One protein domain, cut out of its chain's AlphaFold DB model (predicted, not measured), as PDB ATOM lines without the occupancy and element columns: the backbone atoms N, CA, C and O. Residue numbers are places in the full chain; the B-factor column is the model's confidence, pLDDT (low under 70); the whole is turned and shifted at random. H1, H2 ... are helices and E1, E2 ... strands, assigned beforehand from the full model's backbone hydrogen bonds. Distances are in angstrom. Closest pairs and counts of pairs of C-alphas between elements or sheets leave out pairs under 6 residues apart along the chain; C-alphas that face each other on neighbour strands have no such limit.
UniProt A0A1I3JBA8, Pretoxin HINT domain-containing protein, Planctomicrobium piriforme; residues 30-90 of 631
ATOM      1  N   ASN A  30      37.284   1.375  29.390       69.44
ATOM      2  CA  ASN A  30      37.597  -0.054  29.374       69.44
ATOM      3  C   ASN A  30      36.965  -0.783  28.177       69.44
ATOM      4  O   ASN A  30      37.579  -1.701  27.647       69.44
ATOM      5  N   GLU A  31      35.770  -0.373  27.741       73.25
ATOM      6  CA  GLU A  31      35.111  -0.938  26.555       73.25
ATOM      7  C   GLU A  31      35.852  -0.541  25.275       73.25
ATOM      8  O   GLU A  31      36.112  -1.399  24.440       73.25
ATOM      9  N   ILE A  32      36.290   0.719  25.173       75.94
ATOM     10  CA  ILE A  32      37.089   1.206  24.037       75.94
ATOM     11  C   ILE A  32      38.433   0.466  23.957       75.94
ATOM     12  O   ILE A  32      38.844   0.036  22.883       75.94
ATOM     13  N   ALA A  33      39.115   0.275  25.092       74.88
ATOM     14  CA  ALA A  33      40.373  -0.470  25.129       74.88
ATOM     15  C   ALA A  33      40.193  -1.939  24.702       74.88
ATOM     16  O   ALA A  33      41.008  -2.465  23.948       74.88
ATOM     17  N   ALA A  34      39.111  -2.590  25.145       79.12
ATOM     18  CA  ALA A  34      38.797  -3.958  24.743       79.12
ATOM     19  C   ALA A  34      38.445  -4.063  23.248       79.12
ATOM     20  O   ALA A  34      38.854  -5.024  22.594       79.12
ATOM     21  N   ASP A  35      37.718  -3.087  22.698       84.81
ATOM     22  CA  ASP A  35      37.390  -3.047  21.270       84.81
ATOM     23  C   ASP A  35      38.647  -2.876  20.408       84.81
ATOM     24  O   ASP A  35      38.875  -3.673  19.499       84.81
ATOM     25  N   ASN A  36      39.527  -1.931  20.757       85.12
ATOM     26  CA  ASN A  36      40.798  -1.733  20.054       85.12
ATOM     27  C   ASN A  36      41.650  -3.010  20.055       85.12
ATOM     28  O   ASN A  36      42.129  -3.433  19.005       85.12
ATOM     29  N   GLN A  37      41.762  -3.691  21.200       85.75
ATOM     30  CA  GLN A  37      42.507  -4.948  21.286       85.75
ATOM     31  C   GLN A  37      41.887  -6.053  20.408       85.75
ATOM     32  O   GLN A  37      42.604  -6.860  19.806       85.75
ATOM     33  N   ASN A  38      40.556  -6.105  20.300       88.94
ATOM     34  CA  ASN A  38      39.869  -7.039  19.404       88.94
ATOM     35  C   ASN A  38      40.129  -6.710  17.929       88.94
ATOM     36  O   ASN A  38      40.357  -7.629  17.138       88.94
ATOM     37  N   GLN A  39      40.148  -5.425  17.565       91.44
ATOM     38  CA  GLN A  39      40.509  -4.974  16.222       91.44
ATOM     39  C   GLN A  39      41.963  -5.335  15.883       91.44
ATOM     40  O   GLN A  39      42.208  -5.893  14.813       91.44
ATOM     41  N   SER A  40      42.911  -5.136  16.804       92.56
ATOM     42  CA  SER A  40      44.318  -5.531  16.619       92.56
ATOM     43  C   SER A  40      44.458  -7.033  16.393       92.56
ATOM     44  O   SER A  40      45.122  -7.475  15.454       92.56
ATOM     45  N   ARG A  41      43.758  -7.849  17.189       92.94
ATOM     46  CA  ARG A  41      43.708  -9.305  16.982       92.94
ATOM     47  C   ARG A  41      43.090  -9.670  15.632       92.94
ATOM     48  O   ARG A  41      43.519 -10.639  15.009       92.94
ATOM     49  N   ALA A  42      42.062  -8.956  15.175       91.69
ATOM     50  CA  ALA A  42      41.466  -9.184  13.859       91.69
ATOM     51  C   ALA A  42      42.459  -8.868  12.727       91.69
ATOM     52  O   ALA A  42      42.583  -9.667  11.799       91.69
ATOM     53  N   ALA A  43      43.227  -7.783  12.856       93.19
ATOM     54  CA  ALA A  43      44.286  -7.423  11.917       93.19
ATOM     55  C   ALA A  43      45.417  -8.466  11.883       93.19
ATOM     56  O   ALA A  43      45.865  -8.861  10.806       93.19
ATOM     57  N   LEU A  44      45.826  -9.013  13.035       93.06
ATOM     58  CA  LEU A  44      46.818 -10.098  13.089       93.06
ATOM     59  C   LEU A  44      46.366 -11.363  12.344       93.06
ATOM     60  O   LEU A  44      47.181 -12.038  11.716       93.06
ATOM     61  N   ARG A  45      45.062 -11.668  12.309       92.81
ATOM     62  CA  ARG A  45      44.547 -12.818  11.539       92.81
ATOM     63  C   ARG A  45      44.765 -12.679  10.027       92.81
ATOM     64  O   ARG A  45      44.758 -13.692   9.331       92.81
ATOM     65  N   ARG A  46      45.004 -11.470   9.501       92.81
ATOM     66  CA  ARG A  46      45.397 -11.273   8.092       92.81
ATOM     67  C   ARG A  46      46.721 -11.965   7.773       92.81
ATOM     68  O   ARG A  46      46.868 -12.531   6.692       92.81
ATOM     69  N   GLU A  47      47.640 -12.015   8.734       91.00
ATOM     70  CA  GLU A  47      48.915 -12.721   8.597       91.00
ATOM     71  C   GLU A  47      48.722 -14.236   8.447       91.00
ATOM     72  O   GLU A  47      49.371 -14.857   7.606       91.00
ATOM     73  N   LEU A  48      47.759 -14.827   9.169       89.12
ATOM     74  CA  LEU A  48      47.400 -16.245   9.013       89.12
ATOM     75  C   LEU A  48      46.958 -16.547   7.568       89.12
ATOM     76  O   LEU A  48      47.327 -17.571   6.988       89.12
ATOM     77  N   ALA A  49      46.241 -15.611   6.939       86.56
ATOM     78  CA  ALA A  49      45.872 -15.692   5.526       86.56
ATOM     79  C   ALA A  49      47.050 -15.412   4.565       86.56
ATOM     80  O   ALA A  49      46.984 -15.762   3.389       86.56
ATOM     81  N   GLY A  50      48.175 -14.877   5.054       86.44
ATOM     82  CA  GLY A  50      49.337 -14.451   4.262       86.44
ATOM     83  C   GLY A  50      49.235 -13.044   3.689       86.44
ATOM     84  O   GLY A  50      50.018 -12.699   2.811       86.44
ATOM     85  N   ASP A  51      48.278 -12.243   4.154       93.50
ATOM     86  CA  ASP A  51      48.092 -10.867   3.708       93.50
ATOM     87  C   ASP A  51      48.819  -9.897   4.651       93.50
ATOM     88  O   ASP A  51      48.220  -9.213   5.486       93.50
ATOM     89  N   ASN A  52      50.148  -9.867   4.527       93.50
ATOM     90  CA  ASN A  52      51.004  -8.987   5.328       93.50
ATOM     91  C   ASN A  52      50.696  -7.497   5.066       93.50
ATOM     92  O   ASN A  52      50.848  -6.671   5.962       93.50
ATOM     93  N   ALA A  53      50.242  -7.141   3.859       94.56
ATOM     94  CA  ALA A  53      49.940  -5.758   3.502       94.56
ATOM     95  C   ALA A  53      48.667  -5.255   4.201       94.56
ATOM     96  O   ALA A  53      48.679  -4.171   4.789       94.56
ATOM     97  N   ALA A  54      47.589  -6.049   4.191       94.88
ATOM     98  CA  ALA A  54      46.373  -5.717   4.927       94.88
ATOM     99  C   ALA A  54      46.621  -5.701   6.440       94.88
ATOM    100  O   ALA A  54      46.196  -4.756   7.101       94.88
ATOM    101  N   ARG A  55      47.369  -6.688   6.963       95.19
ATOM    102  CA  ARG A  55      47.831  -6.717   8.362       95.19
ATOM    103  C   ARG A  55      48.475  -5.381   8.743       95.19
ATOM    104  O   ARG A  55      48.029  -4.733   9.683       95.19
ATOM    105  N   GLN A  56      49.492  -4.955   7.991       95.19
ATOM    106  CA  GLN A  56      50.245  -3.732   8.271       95.19
ATOM    107  C   GLN A  56      49.355  -2.483   8.227       95.19
ATOM    108  O   GLN A  56      49.413  -1.650   9.128       95.19
ATOM    109  N   ALA A  57      48.514  -2.350   7.196       95.81
ATOM    110  CA  ALA A  57      47.650  -1.184   7.025       95.81
ATOM    111  C   ALA A  57      46.579  -1.073   8.126       95.81
ATOM    112  O   ALA A  57      46.314   0.024   8.621       95.81
ATOM    113  N   GLU A  58      45.966  -2.196   8.515       95.69
ATOM    114  CA  GLU A  58      44.962  -2.238   9.585       95.69
ATOM    115  C   GLU A  58      45.599  -1.922  10.948       95.69
ATOM    116  O   GLU A  58      45.077  -1.075  11.674       95.69
ATOM    117  N   LEU A  59      46.756  -2.518  11.265       95.44
ATOM    118  CA  LEU A  59      47.479  -2.238  12.510       95.44
ATOM    119  C   LEU A  59      47.937  -0.779  12.598       95.44
ATOM    120  O   LEU A  59      47.762  -0.159  13.644       95.44
ATOM    121  N   GLN A  60      48.469  -0.206  11.510       95.50
ATOM    122  CA  GLN A  60      48.916   1.192  11.496       95.50
ATOM    123  C   GLN A  60      47.764   2.143  11.822       95.50
ATOM    124  O   GLN A  60      47.903   3.028  12.660       95.50
ATOM    125  N   LYS A  61      46.592   1.917  11.219       95.44
ATOM    126  CA  LYS A  61      45.399   2.720  11.496       95.44
ATOM    127  C   LYS A  61      44.993   2.656  12.973       95.44
ATOM    128  O   LYS A  61      44.564   3.672  13.515       95.44
ATOM    129  N   ILE A  62      45.097   1.487  13.606       94.38
ATOM    130  CA  ILE A  62      44.760   1.304  15.026       94.38
ATOM    131  C   ILE A  62      45.784   2.016  15.916       94.38
ATOM    132  O   ILE A  62      45.386   2.729  16.837       94.38
ATOM    133  N   ALA A  63      47.079   1.871  15.625       92.94
ATOM    134  CA  ALA A  63      48.156   2.523  16.370       92.94
ATOM    135  C   ALA A  63      48.077   4.059  16.285       92.94
ATOM    136  O   ALA A  63      48.238   4.742  17.289       92.94
ATOM    137  N   ASP A  64      47.719   4.615  15.123       92.44
ATOM    138  CA  ASP A  64      47.538   6.066  14.949       92.44
ATOM    139  C   ASP A  64      46.351   6.630  15.758       92.44
ATOM    140  O   ASP A  64      46.258   7.838  15.990       92.44
ATOM    141  N   GLN A  65      45.399   5.774  16.142       90.25
ATOM    142  CA  GLN A  65      44.120   6.161  16.750       90.25
ATOM    143  C   GLN A  65      43.995   5.745  18.218       90.25
ATOM    144  O   GLN A  65      43.058   6.174  18.897       90.25
ATOM    145  N   SER A  66      44.903   4.909  18.720       88.31
ATOM    146  CA  SER A  66      44.810   4.315  20.049       88.31
ATOM    147  C   SER A  66      46.176   3.970  20.631       88.31
ATOM    148  O   SER A  66      47.111   3.677  19.905       88.31
ATOM    149  N   GLU A  67      46.258   3.902  21.958       86.50
ATOM    150  CA  GLU A  67      47.426   3.397  22.698       86.50
ATOM    151  C   GLU A  67      47.393   1.862  22.841       86.50
ATOM    152  O   GLU A  67      47.803   1.314  23.865       86.50
ATOM    153  N   ASP A  68      46.825   1.141  21.866       91.56
ATOM    154  CA  ASP A  68      46.792  -0.320  21.924       91.56
ATOM    155  C   ASP A  68      48.211  -0.879  21.774       91.56
ATOM    156  O   ASP A  68      48.838  -0.781  20.715       91.56
ATOM    157  N   ASN A  69      48.734  -1.454  22.858       94.00
ATOM    158  CA  ASN A  69      50.100  -1.969  22.891       94.00
ATOM    159  C   ASN A  69      50.317  -3.069  21.841       94.00
ATOM    160  O   ASN A  69      51.373  -3.113  21.215       94.00
ATOM    161  N   LEU A  70      49.321  -3.939  21.626       93.81
ATOM    162  CA  LEU A  70      49.440  -5.057  20.692       93.81
ATOM    163  C   LEU A  70      49.615  -4.559  19.255       93.81
ATOM    164  O   LEU A  70      50.465  -5.093  18.541       93.81
ATOM    165  N   ALA A  71      48.878  -3.522  18.846       95.31
ATOM    166  CA  ALA A  71      49.072  -2.883  17.548       95.31
ATOM    167  C   ALA A  71      50.502  -2.356  17.379       95.31
ATOM    168  O   ALA A  71      51.158  -2.665  16.386       95.31
ATOM    169  N   HIS A  72      51.008  -1.622  18.372       95.69
ATOM    170  CA  HIS A  72      52.353  -1.052  18.345       95.69
ATOM    171  C   HIS A  72      53.443  -2.128  18.267       95.69
ATOM    172  O   HIS A  72      54.276  -2.096  17.359       95.69
ATOM    173  N   TRP A  73      53.415  -3.114  19.164       96.25
ATOM    174  CA  TRP A  73      54.384  -4.210  19.159       96.25
ATOM    175  C   TRP A  73      54.371  -4.981  17.836       96.25
ATOM    176  O   TRP A  73      55.424  -5.271  17.273       96.25
ATOM    177  N   SER A  74      53.181  -5.219  17.278       95.19
ATOM    178  CA  SER A  74      53.007  -5.917  15.998       95.19
ATOM    179  C   SER A  74      53.509  -5.122  14.783       95.19
ATOM    180  O   SER A  74      53.698  -5.703  13.714       95.19
ATOM    181  N   LEU A  75      53.729  -3.811  14.924       95.19
ATOM    182  CA  LEU A  75      54.311  -2.930  13.903       95.19
ATOM    183  C   LEU A  75      55.836  -2.771  14.044       95.19
ATOM    184  O   LEU A  75      56.435  -1.950  13.343       95.19
ATOM    185  N   GLY A  76      56.472  -3.522  14.950       95.31
ATOM    186  CA  GLY A  76      57.899  -3.386  15.237       95.31
ATOM    187  C   GLY A  76      58.221  -2.211  16.168       95.31
ATOM    188  O   GLY A  76      59.356  -1.733  16.183       95.31
ATOM    189  N   MET A  77      57.240  -1.697  16.914       95.19
ATOM    190  CA  MET A  77      57.462  -0.610  17.867       95.19
ATOM    191  C   MET A  77      57.841  -1.176  19.234       95.19
ATOM    192  O   MET A  77      57.202  -2.093  19.747       95.19
ATOM    193  N   VAL A  78      58.854  -0.583  19.852       94.56
ATOM    194  CA  VAL A  78      59.258  -0.833  21.235       94.56
ATOM    195  C   VAL A  78      58.984   0.413  22.068       94.56
ATOM    196  O   VAL A  78      58.957   1.535  21.556       94.56
ATOM    197  N   LYS A  79      58.791   0.227  23.371       91.31
ATOM    198  CA  LYS A  79      58.565   1.338  24.292       91.31
ATOM    199  C   LYS A  79      59.892   1.843  24.856       91.31
ATOM    200  O   LYS A  79      60.597   1.097  25.536       91.31
ATOM    201  N   VAL A  80      60.227   3.108  24.600       87.62
ATOM    202  CA  VAL A  80      61.415   3.787  25.144       87.62
ATOM    203  C   VAL A  80      60.941   4.915  26.056       87.62
ATOM    204  O   VAL A  80      60.449   5.945  25.609       87.62
ATOM    205  N   GLY A  81      61.040   4.705  27.371       84.50
ATOM    206  CA  GLY A  81      60.410   5.606  28.337       84.50
ATOM    207  C   GLY A  81      58.885   5.568  28.200       84.50
ATOM    208  O   GLY A  81      58.269   4.531  28.447       84.50
ATOM    209  N   ASN A  82      58.282   6.692  27.809       85.38
ATOM    210  CA  ASN A  82      56.843   6.776  27.547       85.38
ATOM    211  C   ASN A  82      56.493   6.734  26.055       85.38
ATOM    212  O   ASN A  82      55.309   6.656  25.740       85.38
ATOM    213  N   ASP A  83      57.490   6.753  25.171       89.31
ATOM    214  CA  ASP A  83      57.287   6.922  23.737       89.31
ATOM    215  C   ASP A  83      57.376   5.586  22.996       89.31
ATOM    216  O   ASP A  83      58.165   4.696  23.341       89.31
ATOM    217  N   TRP A  84      56.565   5.460  21.949       92.44
ATOM    218  CA  TRP A  84      56.644   4.364  20.992       92.44
ATOM    219  C   TRP A  84      57.633   4.712  19.893       92.44
ATOM    220  O   TRP A  84      57.487   5.713  19.194       92.44
ATOM    221  N   VAL A  85      58.628   3.853  19.712       93.31
ATOM    222  CA  VAL A  85      59.705   4.057  18.746       93.31
ATOM    223  C   VAL A  85      59.882   2.772  17.956       93.31
ATOM    224  O   VAL A  85      59.813   1.687  18.530       93.31
ATOM    225  N   ARG A  86      60.125   2.858  16.646       93.69
ATOM    226  CA  ARG A  86      60.500   1.661  15.882       93.69
ATOM    227  C   ARG A  86      61.797   1.076  16.439       93.69
ATOM    228  O   ARG A  86      62.714   1.821  16.782       93.69
ATOM    229  N   TYR A  87      61.885  -0.248  16.524       93.50
ATOM    230  CA  TYR A  87      63.038  -0.945  17.106       93.50
ATOM    231  C   TYR A  87      64.389  -0.498  16.507       93.50
ATOM    232  O   TYR A  87      65.362  -0.345  17.240       93.50
ATOM    233  N   ASP A  88      64.433  -0.220  15.200       91.75
ATOM    234  CA  ASP A  88      65.620   0.209  14.450       91.75
ATOM    235  C   ASP A  88      66.007   1.676  14.700       91.75
ATOM    236  O   ASP A  88      67.139   2.082  14.446       91.75
ATOM    237  N   GLN A  89      65.082   2.470  15.235       90.81
ATOM    238  CA  GLN A  89      65.293   3.864  15.620       90.81
ATOM    239  C   GLN A  89      65.551   4.026  17.117       90.81
ATOM    240  O   GLN A  89      65.986   5.097  17.530       90.81
ATOM    241  N   ALA A  90      65.295   2.996  17.928       85.94
ATOM    242  CA  ALA A  90      65.520   3.025  19.372       85.94
ATOM    243  C   ALA A  90      67.014   3.111  19.739       85.94
ATOM    244  O   ALA A  90      67.365   3.543  20.843       85.94
TER     245      ALA A  90
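This is residues 30 to 90 of the 631 residues of the protein "Pretoxin HINT domain-containing protein" of Planctomicrobium piriforme (UniProt A0A1I3JBA8). Three helices lie side by side, their centres making a triangle: the long H1, H2 folding back along it, and the short H3. A small two-stranded hairpin, E1 and E2, lies beyond H3, away from H1 and H2. The printed part has 61 residues, in the order H1, H2, H3, E1, E2, and is mostly helix; the sheet is E1 - E2, antiparallel. It is compact, with a radius of gyration of the C-alphas of 11.6 A, yet flat, spanning 33 by 30 by 14 A.

H1, residues 30 to 49, and H2, residues 52 to 65, form a helical hairpin and touch at a shallow tilt of 15 degrees, opposite ways; their closest C-alphas, of Ala 43 and Arg 55, are 5.1 A apart. H3, residues 69 to 74, touches H1 with H1's residues 37 to 40 alone, the same way at a shallow tilt of 14 degrees; the closest C-alphas, of Ser 40 and Ala 71, are 5.5 A apart. H2 and H3, also a helical hairpin, touch through residues 59 to 63 of H2 alone, opposite ways at a shallow tilt of 29 degrees; the closest C-alphas, of Leu 59 and Ala 71, are 5.3 A apart. Every O i to N i+4 pair is within hydrogen-bond range in H2 and H3, and 13 of 16 in H1. E1, residues 77 to 80, and E2, residues 83 to 86, form an antiparallel hairpin; N 78 and O 85 are 2.8 A apart, within hydrogen-bond range. The closest C-alphas of H3 and E2, of His 72 and Trp 84, are 7.4 A apart. H1 and H2 are apart from both strands.

H1 begins at C-alpha 30 (37.597, -0.054, 29.374) and is 29.7 A long; H2 is 20.2 A, H3 8.5 A, E1 9.4 A. E2, 10.0 A, ends at C-alpha 86 (60.500, 1.661, 15.882).

The two farthest C-alphas, of Ala 49 and Gly 81, are 34.4 A apart. The printed part has no cut, and its four links between named elements are tight. Mean pLDDT of the printed part is 90.5; residue 30 is under 70.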